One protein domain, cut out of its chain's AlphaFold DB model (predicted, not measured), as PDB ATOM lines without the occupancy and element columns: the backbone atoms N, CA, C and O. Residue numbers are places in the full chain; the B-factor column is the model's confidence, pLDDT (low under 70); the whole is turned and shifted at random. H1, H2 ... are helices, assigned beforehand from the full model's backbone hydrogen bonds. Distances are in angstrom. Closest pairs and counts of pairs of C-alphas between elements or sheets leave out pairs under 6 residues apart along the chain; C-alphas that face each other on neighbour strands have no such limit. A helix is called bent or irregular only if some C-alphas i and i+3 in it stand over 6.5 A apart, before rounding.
ATOM      1  N   ASP A 186       0.011 -23.167 158.162       93.12
ATOM      2  CA  ASP A 186      -1.172 -22.322 157.935       93.12
ATOM      3  C   ASP A 186      -0.863 -20.821 157.864       93.12
ATOM      4  O   ASP A 186      -1.622 -20.060 157.256       93.12
ATOM      5  N   ARG A 187       0.247 -20.369 158.469       95.25
ATOM      6  CA  ARG A 187       0.653 -18.956 158.419       95.25
ATOM      7  C   ARG A 187       0.968 -18.514 156.989       95.25
ATOM      8  O   ARG A 187       0.647 -17.390 156.624       95.25
ATOM      9  N   PHE A 188       1.529 -19.409 156.172       96.50
ATOM     10  CA  PHE A 188       1.890 -19.121 154.785       96.50
ATOM     11  C   PHE A 188       0.655 -19.064 153.884       96.50
ATOM     12  O   PHE A 188       0.566 -18.185 153.036       96.50
ATOM     13  N   LEU A 189      -0.344 -19.924 154.122       96.31
ATOM     14  CA  LEU A 189      -1.631 -19.887 153.409       96.31
ATOM     15  C   LEU A 189      -2.412 -18.582 153.658       96.31
ATOM     16  O   LEU A 189      -3.204 -18.165 152.812       96.31
ATOM     17  N   LYS A 190      -2.179 -17.943 154.812       96.69
ATOM     18  CA  LYS A 190      -2.756 -16.648 155.215       96.69
ATOM     19  C   LYS A 190      -1.875 -15.445 154.839       96.69
ATOM     20  O   LYS A 190      -2.343 -14.311 154.919       96.69
ATOM     21  N   ASP A 191      -0.626 -15.660 154.420       97.62
ATOM     22  CA  ASP A 191       0.281 -14.591 153.992       97.62
ATOM     23  C   ASP A 191      -0.204 -13.986 152.660       97.62
ATOM     24  O   ASP A 191      -0.542 -14.683 151.702       97.62
ATOM     25  N   ARG A 192      -0.196 -12.654 152.564       97.88
ATOM     26  CA  ARG A 192      -0.553 -11.904 151.350       97.88
ATOM     27  C   ARG A 192       0.262 -12.344 150.123       97.88
ATOM     28  O   ARG A 192      -0.250 -12.283 149.003       97.88
ATOM     29  N   ARG A 193       1.510 -12.787 150.324       98.06
ATOM     30  CA  ARG A 193       2.407 -13.337 149.295       98.06
ATOM     31  C   ARG A 193       1.843 -14.592 148.627       98.06
ATOM     32  O   ARG A 193       2.054 -14.768 147.428       98.06
ATOM     33  N   TRP A 194       1.065 -15.409 149.344       97.88
ATOM     34  CA  TRP A 194       0.432 -16.610 148.793       97.88
ATOM     35  C   TRP A 194      -0.471 -16.270 147.604       97.88
ATOM     36  O   TRP A 194      -0.225 -16.679 146.470       97.88
ATOM     37  N   ALA A 195      -1.484 -15.435 147.839       97.38
ATOM     38  CA  ALA A 195      -2.431 -15.042 146.800       97.38
ATOM     39  C   ALA A 195      -1.802 -14.136 145.725       97.38
ATOM     40  O   ALA A 195      -2.191 -14.216 144.561       97.38
ATOM     41  N   LYS A 196      -0.845 -13.270 146.099       97.69
ATOM     42  CA  LYS A 196      -0.275 -12.267 145.183       97.69
ATOM     43  C   LYS A 196       0.893 -12.737 144.324       97.69
ATOM     44  O   LYS A 196       1.083 -12.145 143.267       97.69
ATOM     45  N   VAL A 197       1.673 -13.718 144.778       98.31
ATOM     46  CA  VAL A 197       2.950 -14.098 144.150       98.31
ATOM     47  C   VAL A 197       3.057 -15.610 143.970       98.31
ATOM     48  O   VAL A 197       3.300 -16.068 142.855       98.31
ATOM     49  N   PHE A 198       2.799 -16.403 145.017       98.56
ATOM     50  CA  PHE A 198       2.890 -17.867 144.944       98.56
ATOM     51  C   PHE A 198       1.887 -18.454 143.942       98.56
ATOM     52  O   PHE A 198       2.280 -19.185 143.036       98.56
ATOM     53  N   ILE A 199       0.601 -18.096 144.040       98.38
ATOM     54  CA  ILE A 199      -0.434 -18.614 143.130       98.38
ATOM     55  C   ILE A 199      -0.204 -18.175 141.668       98.38
ATOM     56  O   ILE A 199      -0.271 -19.046 140.797       98.38
ATOM     57  N   PRO A 200       0.127 -16.903 141.354       98.50
ATOM     58  CA  PRO A 200       0.567 -16.515 140.010       98.50
ATOM     59  C   PRO A 200       1.813 -17.257 139.519       98.50
ATOM     60  O   PRO A 200       1.875 -17.619 138.348       98.50
ATOM     61  N   SER A 201       2.771 -17.554 140.400       98.69
ATOM     62  CA  SER A 201       3.976 -18.318 140.045       98.69
ATOM     63  C   SER A 201       3.676 -19.783 139.736       98.69
ATOM     64  O   SER A 201       4.130 -20.300 138.720       98.69
ATOM     65  N   LEU A 202       2.827 -20.434 140.533       98.62
ATOM     66  CA  LEU A 202       2.359 -21.798 140.269       98.62
ATOM     67  C   LEU A 202       1.504 -21.870 138.995       98.62
ATOM     68  O   LEU A 202       1.561 -22.843 138.247       98.62
ATOM     69  N   THR A 203       0.744 -20.808 138.723       98.62
ATOM     70  CA  THR A 203      -0.042 -20.655 137.493       98.62
ATOM     71  C   THR A 203       0.862 -20.454 136.269       98.62
ATOM     72  O   THR A 203       0.623 -21.084 135.243       98.62
ATOM     73  N   HIS A 204       1.940 -19.670 136.383       98.50
ATOM     74  CA  HIS A 204       2.983 -19.567 135.354       98.50
ATOM     75  C   HIS A 204       3.599 -20.947 135.076       98.50
ATOM     76  O   HIS A 204       3.560 -21.391 133.932       98.50
ATOM     77  N   ALA A 205       4.067 -21.667 136.105       98.50
ATOM     78  CA  ALA A 205       4.656 -23.001 135.947       98.50
ATOM     79  C   ALA A 205       3.719 -23.993 135.233       98.50
ATOM     80  O   ALA A 205       4.161 -24.754 134.375       98.50
ATOM     81  N   LEU A 206       2.414 -23.960 135.537       98.44
ATOM     82  CA  LEU A 206       1.408 -24.755 134.826       98.44
ATOM     83  C   LEU A 206       1.330 -24.390 133.335       98.44
ATOM     84  O   LEU A 206       1.206 -25.276 132.495       98.44
ATOM     85  N   TYR A 207       1.363 -23.099 133.009       98.44
ATOM     86  CA  TYR A 207       1.161 -22.601 131.647       98.44
ATOM     87  C   TYR A 207       2.355 -22.815 130.717       98.44
ATOM     88  O   TYR A 207       2.135 -22.978 129.522       98.44
ATOM     89  N   VAL A 208       3.583 -22.870 131.236       98.06
ATOM     90  CA  VAL A 208       4.788 -23.218 130.450       98.06
ATOM     91  C   VAL A 208       5.117 -24.718 130.484       98.06
ATOM     92  O   VAL A 208       6.056 -25.166 129.836       98.06
ATOM     93  N   SER A 209       4.354 -25.524 131.231       97.88
ATOM     94  CA  SER A 209       4.565 -26.974 131.295       97.88
ATOM     95  C   SER A 209       4.145 -27.671 130.002       97.88
ATOM     96  O   SER A 209       3.041 -27.453 129.506       97.88
ATOM     97  N   ARG A 210       4.978 -28.603 129.524       97.00
ATOM     98  CA  ARG A 210       4.635 -29.535 128.432       97.00
ATOM     99  C   ARG A 210       3.768 -30.713 128.874       97.00
ATOM    100  O   ARG A 210       3.165 -31.380 128.047       97.00
ATOM    101  N   GLU A 211       3.643 -30.962 130.176       96.81
ATOM    102  CA  GLU A 211       2.728 -31.980 130.702       96.81
ATOM    103  C   GLU A 211       1.818 -31.399 131.806       96.81
ATOM    104  O   GLU A 211       1.859 -31.849 132.956       96.81
ATOM    105  N   PRO A 212       0.954 -30.408 131.500       96.94
ATOM    106  CA  PRO A 212       0.133 -29.701 132.490       96.94
ATOM    107  C   PRO A 212      -0.908 -30.586 133.196       96.94
ATOM    108  O   PRO A 212      -1.514 -30.160 134.180       96.94
ATOM    109  N   PHE A 213      -1.126 -31.821 132.732       96.31
ATOM    110  CA  PHE A 213      -1.928 -32.825 133.434       96.31
ATOM    111  C   PHE A 213      -1.081 -33.724 134.353       96.31
ATOM    112  O   PHE A 213      -1.405 -33.834 135.533       96.31
ATOM    113  N   LYS A 214       0.013 -34.309 133.844       96.19
ATOM    114  CA  LYS A 214       0.843 -35.322 134.531       96.19
ATOM    115  C   LYS A 214       1.902 -34.740 135.483       96.19
ATOM    116  O   LYS A 214       2.140 -35.303 136.549       96.19
ATOM    117  N   TYR A 215       2.488 -33.581 135.178       97.81
ATOM    118  CA  TYR A 215       3.402 -32.882 136.105       97.81
ATOM    119  C   TYR A 215       2.671 -32.066 137.180       97.81
ATOM    120  O   TYR A 215       3.309 -31.533 138.078       97.81
ATOM    121  N   PHE A 216       1.340 -31.976 137.104       97.25
ATOM    122  CA  PHE A 216       0.481 -31.290 138.075       97.25
ATOM    123  C   PHE A 216      -0.606 -32.254 138.586       97.25
ATOM    124  O   PHE A 216      -1.807 -31.962 138.540       97.25
ATOM    125  N   ALA A 217      -0.161 -33.430 139.031       96.06
ATOM    126  CA  ALA A 217      -0.932 -34.436 139.760       96.06
ATOM    127  C   ALA A 217      -0.460 -34.488 141.227       96.06
ATOM    128  O   ALA A 217       0.688 -34.145 141.509       96.06
ATOM    129  N   THR A 218      -1.332 -34.885 142.159       93.38
ATOM    130  CA  THR A 218      -1.066 -34.856 143.615       93.38
ATOM    131  C   THR A 218       0.138 -35.706 144.028       93.38
ATOM    132  O   THR A 218       0.867 -35.353 144.950       93.38
ATOM    133  N   ASP A 219       0.338 -36.821 143.335       94.19
ATOM    134  CA  ASP A 219       1.403 -37.808 143.505       94.19
ATOM    135  C   ASP A 219       2.662 -37.501 142.672       94.19
ATOM    136  O   ASP A 219       3.666 -38.204 142.777       94.19
ATOM    137  N   SER A 220       2.635 -36.446 141.850       96.94
ATOM    138  CA  SER A 220       3.733 -36.120 140.944       96.94
ATOM    139  C   SER A 220       4.927 -35.524 141.703       96.94
ATOM    140  O   SER A 220       4.799 -34.444 142.290       96.94
ATOM    141  N   PRO A 221       6.128 -36.136 141.654       97.62
ATOM    142  CA  PRO A 221       7.313 -35.558 142.288       97.62
ATOM    143  C   PRO A 221       7.706 -34.226 141.631       97.62
ATOM    144  O   PRO A 221       8.176 -33.324 142.317       97.62
ATOM    145  N   VAL A 222       7.428 -34.060 140.330       98.25
ATOM    146  CA  VAL A 222       7.638 -32.801 139.595       98.25
ATOM    147  C   VAL A 222       6.753 -31.685 140.155       98.25
ATOM    148  O   VAL A 222       7.212 -30.548 140.273       98.25
ATOM    149  N   PHE A 223       5.517 -31.999 140.560       98.19
ATOM    150  CA  PHE A 223       4.630 -31.027 141.197       98.19
ATOM    151  C   PHE A 223       5.202 -30.561 142.538       98.19
ATOM    152  O   PHE A 223       5.348 -29.358 142.743       98.19
ATOM    153  N   LEU A 224       5.604 -31.496 143.407       98.00
ATOM    154  CA  LEU A 224       6.193 -31.174 144.709       98.00
ATOM    155  C   LEU A 224       7.479 -30.338 144.567       98.00
ATOM    156  O   LEU A 224       7.615 -29.316 145.233       98.00
ATOM    157  N   THR A 225       8.389 -30.709 143.658       98.44
ATOM    158  CA  THR A 225       9.615 -29.935 143.380       98.44
ATOM    159  C   THR A 225       9.305 -28.529 142.859       98.44
ATOM    160  O   THR A 225       9.964 -27.564 143.246       98.44
ATOM    161  N   THR A 226       8.281 -28.390 142.013       98.56
ATOM    162  CA  THR A 226       7.814 -27.092 141.494       98.56
ATOM    163  C   THR A 226       7.240 -26.224 142.616       98.56
ATOM    164  O   THR A 226       7.599 -25.054 142.743       98.56
ATOM    165  N   VAL A 227       6.387 -26.809 143.462       98.44
ATOM    166  CA  VAL A 227       5.791 -26.170 144.644       98.44
ATOM    167  C   VAL A 227       6.870 -25.708 145.624       98.44
ATOM    168  O   VAL A 227       6.830 -24.549 146.028       98.44
ATOM    169  N   GLN A 228       7.863 -26.551 145.930       98.38
ATOM    170  CA  GLN A 228       9.022 -26.197 146.761       98.38
ATOM    171  C   GLN A 228       9.814 -25.032 146.156       98.38
ATOM    172  O   GLN A 228      10.008 -24.015 146.809       98.38
ATOM    173  N   THR A 229      10.188 -25.127 144.876       98.50
ATOM    174  CA  THR A 229      10.995 -24.101 144.190       98.50
ATOM    175  C   THR A 229      10.315 -22.728 144.200       98.50
ATOM    176  O   THR A 229      10.968 -21.696 144.360       98.50
ATOM    177  N   ILE A 230       8.989 -22.692 144.032       98.62
ATOM    178  CA  ILE A 230       8.207 -21.457 144.144       98.62
ATOM    179  C   ILE A 230       8.116 -21.013 145.608       98.62
ATOM    180  O   ILE A 230       8.219 -19.818 145.879       98.62
ATOM    181  N   PHE A 231       7.927 -21.942 146.548       98.44
ATOM    182  CA  PHE A 231       7.854 -21.640 147.974       98.44
ATOM    183  C   PHE A 231       9.132 -20.946 148.460       98.44
ATOM    184  O   PHE A 231       9.039 -19.834 148.969       98.44
ATOM    185  N   ASP A 232      10.305 -21.520 148.187       98.19
ATOM    186  CA  ASP A 232      11.615 -20.984 148.588       98.19
ATOM    187  C   ASP A 232      11.874 -19.587 148.004       98.19
ATOM    188  O   ASP A 232      12.414 -18.701 148.670       98.19
ATOM    189  N   LYS A 233      11.439 -19.352 146.758       98.31
ATOM    190  CA  LYS A 233      11.530 -18.042 146.096       98.31
ATOM    191  C   LYS A 233      10.575 -16.994 146.698       98.31
ATOM    192  O   LYS A 233      10.912 -15.812 146.700       98.31
ATOM    193  N   VAL A 234       9.383 -17.381 147.167       98.25
ATOM    194  CA  VAL A 234       8.375 -16.456 147.743       98.25
ATOM    195  C   VAL A 234       8.610 -16.199 149.239       98.25
ATOM    196  O   VAL A 234       8.352 -15.096 149.736       98.25
ATOM    197  N   PHE A 235       9.077 -17.220 149.952       97.38
ATOM    198  CA  PHE A 235       9.212 -17.287 151.405       97.38
ATOM    199  C   PHE A 235      10.669 -17.563 151.803       97.38
ATOM    200  O   PHE A 235      10.940 -18.420 152.636       97.38
ATOM    201  N   SER A 236      11.612 -16.820 151.214       97.38
ATOM    202  CA  SER A 236      13.058 -16.955 151.460       97.38
ATOM    203  C   SER A 236      13.490 -16.690 152.914       97.38
ATOM    204  O   SER A 236      14.629 -16.961 153.285       97.38
ATOM    205  N   ASP A 237      12.580 -16.175 153.742       96.38
ATOM    206  CA  ASP A 237      12.675 -16.033 155.195       96.38
ATOM    207  C   ASP A 237      12.382 -17.334 155.977       96.38
ATOM    208  O   ASP A 237      12.501 -17.349 157.205       96.38
ATOM    209  N   ALA A 238      11.991 -18.422 155.304       94.81
ATOM    210  CA  ALA A 238      11.580 -19.677 155.923       94.81
ATOM    211  C   ALA A 238      12.330 -20.899 155.364       94.81
ATOM    212  O   ALA A 238      12.150 -21.282 154.214       94.81
ATOM    213  N   ASP A 239      13.087 -21.575 156.228       94.50
ATOM    214  CA  ASP A 239      13.689 -22.882 155.944       94.50
ATOM    215  C   ASP A 239      12.660 -23.998 156.213       94.50
ATOM    216  O   ASP A 239      12.479 -24.453 157.349       94.50
ATOM    217  N   VAL A 240      11.877 -24.350 155.185       95.00
ATOM    218  CA  VAL A 240      10.787 -25.339 155.261       95.00
ATOM    219  C   VAL A 240      10.841 -26.278 154.059       95.00
ATOM    220  O   VAL A 240      10.538 -25.889 152.934       95.00
ATOM    221  N   VAL A 241      11.143 -27.551 154.318       96.38
ATOM    222  CA  VAL A 241      11.074 -28.624 153.316       96.38
ATOM    223  C   VAL A 241       9.661 -29.208 153.292       96.38
ATOM    224  O   VAL A 241       9.218 -29.817 154.266       96.38
ATOM    225  N   LEU A 242       8.967 -29.026 152.171       96.12
ATOM    226  CA  LEU A 242       7.604 -29.487 151.943       96.12
ATOM    227  C   LEU A 242       7.561 -30.979 151.592       96.12
ATOM    228  O   LEU A 242       8.401 -31.518 150.871       96.12
ATOM    229  N   SER A 243       6.517 -31.643 152.074       95.94
ATOM    230  CA  SER A 243       6.171 -33.036 151.801       95.94
ATOM    231  C   SER A 243       4.830 -33.139 151.066       95.94
ATOM    232  O   SER A 243       3.975 -32.260 151.166       95.94
ATOM    233  N   THR A 244       4.591 -34.254 150.366       95.00
ATOM    234  CA  THR A 244       3.351 -34.475 149.591       95.00
ATOM    235  C   THR A 244       2.071 -34.307 150.420       95.00
ATOM    236  O   THR A 244       1.072 -33.814 149.902       95.00
ATOM    237  N   GLY A 245       2.110 -34.692 151.702       94.19
ATOM    238  CA  GLY A 245       0.984 -34.600 152.637       94.19
ATOM    239  C   GLY A 245       0.790 -33.236 153.311       94.19
ATOM    240  O   GLY A 245      -0.109 -33.114 154.139       94.19
ATOM    241  N   ASP A 246       1.605 -32.225 153.001       95.00
ATOM    242  CA  ASP A 246       1.515 -30.931 153.680       95.00
ATOM    243  C   ASP A 246       0.313 -30.102 153.186       95.00
ATOM    244  O   ASP A 246       0.033 -30.077 151.979       95.00
ATOM    245  N   PRO A 247      -0.355 -29.323 154.067       95.06
ATOM    246  CA  PRO A 247      -1.490 -28.472 153.691       95.06
ATOM    247  C   PRO A 247      -1.183 -27.493 152.549       95.06
ATOM    248  O   PRO A 247      -2.057 -27.183 151.740       95.06
ATOM    249  N   ILE A 248       0.070 -27.032 152.455       96.31
ATOM    250  CA  ILE A 248       0.563 -26.165 151.377       96.31
ATOM    251  C   ILE A 248       0.501 -26.879 150.025       96.31
ATOM    252  O   ILE A 248      -0.030 -26.316 149.068       96.31
ATOM    253  N   ASN A 249       0.991 -28.120 149.944       96.94
ATOM    254  CA  ASN A 249       0.990 -28.900 148.709       96.94
ATOM    255  C   ASN A 249      -0.444 -29.269 148.286       96.94
ATOM    256  O   ASN A 249      -0.812 -29.094 147.123       96.94
ATOM    257  N   ALA A 250      -1.287 -29.670 149.244       96.50
ATOM    258  CA  ALA A 250      -2.706 -29.931 149.000       96.50
ATOM    259  C   ALA A 250      -3.435 -28.685 148.457       96.50
ATOM    260  O   ALA A 250      -4.069 -28.741 147.403       96.50
ATOM    261  N   LYS A 251      -3.279 -27.517 149.102       97.81
ATOM    262  CA  LYS A 251      -3.917 -26.270 148.640       97.81
ATOM    263  C   LYS A 251      -3.326 -25.734 147.336       97.81
ATOM    264  O   LYS A 251      -4.059 -25.123 146.557       97.81
ATOM    265  N   ALA A 252      -2.047 -25.973 147.057       97.94
ATOM    266  CA  ALA A 252      -1.454 -25.704 145.750       97.94
ATOM    267  C   ALA A 252      -2.119 -26.564 144.658       97.94
ATOM    268  O   ALA A 252      -2.529 -26.034 143.620       97.94
ATOM    269  N   PHE A 253      -2.300 -27.866 144.912       97.81
ATOM    270  CA  PHE A 253      -2.964 -28.780 143.983       97.81
ATOM    271  C   PHE A 253      -4.432 -28.396 143.745       97.81
ATOM    272  O   PHE A 253      -4.834 -28.268 142.588       97.81
ATOM    273  N   ASP A 254      -5.204 -28.116 144.803       97.62
ATOM    274  CA  ASP A 254      -6.603 -27.662 144.718       97.62
ATOM    275  C   ASP A 254      -6.752 -26.460 143.774       97.62
ATOM    276  O   ASP A 254      -7.633 -26.424 142.908       97.62
ATOM    277  N   ARG A 255      -5.858 -25.472 143.904       97.62
ATOM    278  CA  ARG A 255      -5.870 -24.260 143.075       97.62
ATOM    279  C   ARG A 255      -5.584 -24.565 141.605       97.62
ATOM    280  O   ARG A 255      -6.206 -23.947 140.742       97.62
ATOM    281  N   ILE A 256      -4.724 -25.536 141.303       97.31
ATOM    282  CA  ILE A 256      -4.413 -25.960 139.931       97.31
ATOM    283  C   ILE A 256      -5.497 -26.883 139.341       97.31
ATOM    284  O   ILE A 256      -5.878 -26.704 138.181       97.31
ATOM    285  N   LYS A 257      -6.076 -27.806 140.126       96.50
ATOM    286  CA  LYS A 257      -7.289 -28.586 139.785       96.50
ATOM    287  C   LYS A 257      -8.434 -27.635 139.411       96.50
ATOM    288  O   LYS A 257      -8.975 -27.724 138.309       96.50
ATOM    289  N   SER A 258      -8.722 -26.661 140.279       96.44
ATOM    290  CA  SER A 258      -9.738 -25.624 140.064       96.44
ATOM    291  C   SER A 258      -9.452 -24.771 138.822       96.44
ATOM    292  O   SER A 258     -10.344 -24.592 137.992       96.44
ATOM    293  N   ARG A 259      -8.207 -24.303 138.627       96.44
ATOM    294  CA  ARG A 259      -7.825 -23.480 137.464       96.44
ATOM    295  C   ARG A 259      -8.024 -24.213 136.136       96.44
ATOM    296  O   ARG A 259      -8.625 -23.638 135.233       96.44
TER     297      ARG A 259
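What this domain is: This is residues 186 to 259 of the 455 residues of an uncharacterized protein of Laccaria amethystina LaAM-08-1 (UniProt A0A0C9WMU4). The longest helix, H2, and the next one, H3, make a splayed helical hairpin, and H4 crosses one side of it, so that the three surround a small core; the short H1 packs on the beginning of H4, at the end of the domain where H2 starts. The long link of residues 209 to 220 turns round one end of the domain, while that of residues 235 to 246 starts at the other end and folds back to H4. The printed part has 74 residues, with four named helices in the order H1, H2, H3, H4 and no named strand; its class is all helix. It is compact, with a radius of gyration of the C-alphas of 11.3 A, and rounded, spanning 31 by 22 by 19 A.

How they stand to each other: Start at H2, residues 192 to 208, and look from there to H3, residues 221 to 234: the two touch and form a helical hairpin, at a steep tilt of 42 degrees, opposite ways. Their closest C-alphas, those of Phe 198 and Val 234, are 6.3 A apart. Next look at H4, residues 247 to 259, whose residues 252 to 256 touch residues 199 to 206 of H2. Their closest C-alphas, those of Thr 203 and Ile 256, are 7.3 A apart, and the helices run the same way at a steep tilt of 57 degrees. H4 and H3 only just touch, with 3 pairs of C-alphas within 8 A, the closest being Val 227 and Asn 249 at 6.9 A; they are about perpendicular, at 76 degrees. The helix packing is mostly crossed, with no shallow tilt among these three pairs. H1, residues 186 to 189, touches H4 at its residues 247 to 248; the closest C-alphas, of Leu 189 and Ile 248, are 7.0 A apart. H4 is the hub, touching three helices. H1 and H2 are close but not clearly touching, with the C-alphas of Phe 188 and Trp 194 6.7 A apart, and H1 and H3 are apart. In H3 and H4 each O i to N i+4 pair is within hydrogen-bond range, in H2 11 of 13 are, and H1 is too short for such a pair.

Where its parts are: Find C-alpha 192 at (-0.553, -11.904, 151.350); from there H2 runs 24.4 A to C-alpha 208 at (4.788, -23.218, 130.450). It is only just irregular: C-alphas 196 and 199 are 6.7 A apart. H3 runs 19.9 A from Pro 221 to Val 234, and H4 runs 18.1 A from Pro 247 to Arg 259, whose C-alpha is at (-7.825, -23.480, 137.464). H1, from Asp 186 to Leu 189, is 5.2 A long.

The domain as a whole: The two C-alphas farthest apart, those of Arg 187 and Arg 210, are 32.0 A apart. The printed part has no cut. The link from H1 to H2 is tight, and those from H2 to H3 and from H3 to H4 are long, with 12 residues each. The mean pLDDT of the printed part of this model is 97.1, and no printed residue is under 70.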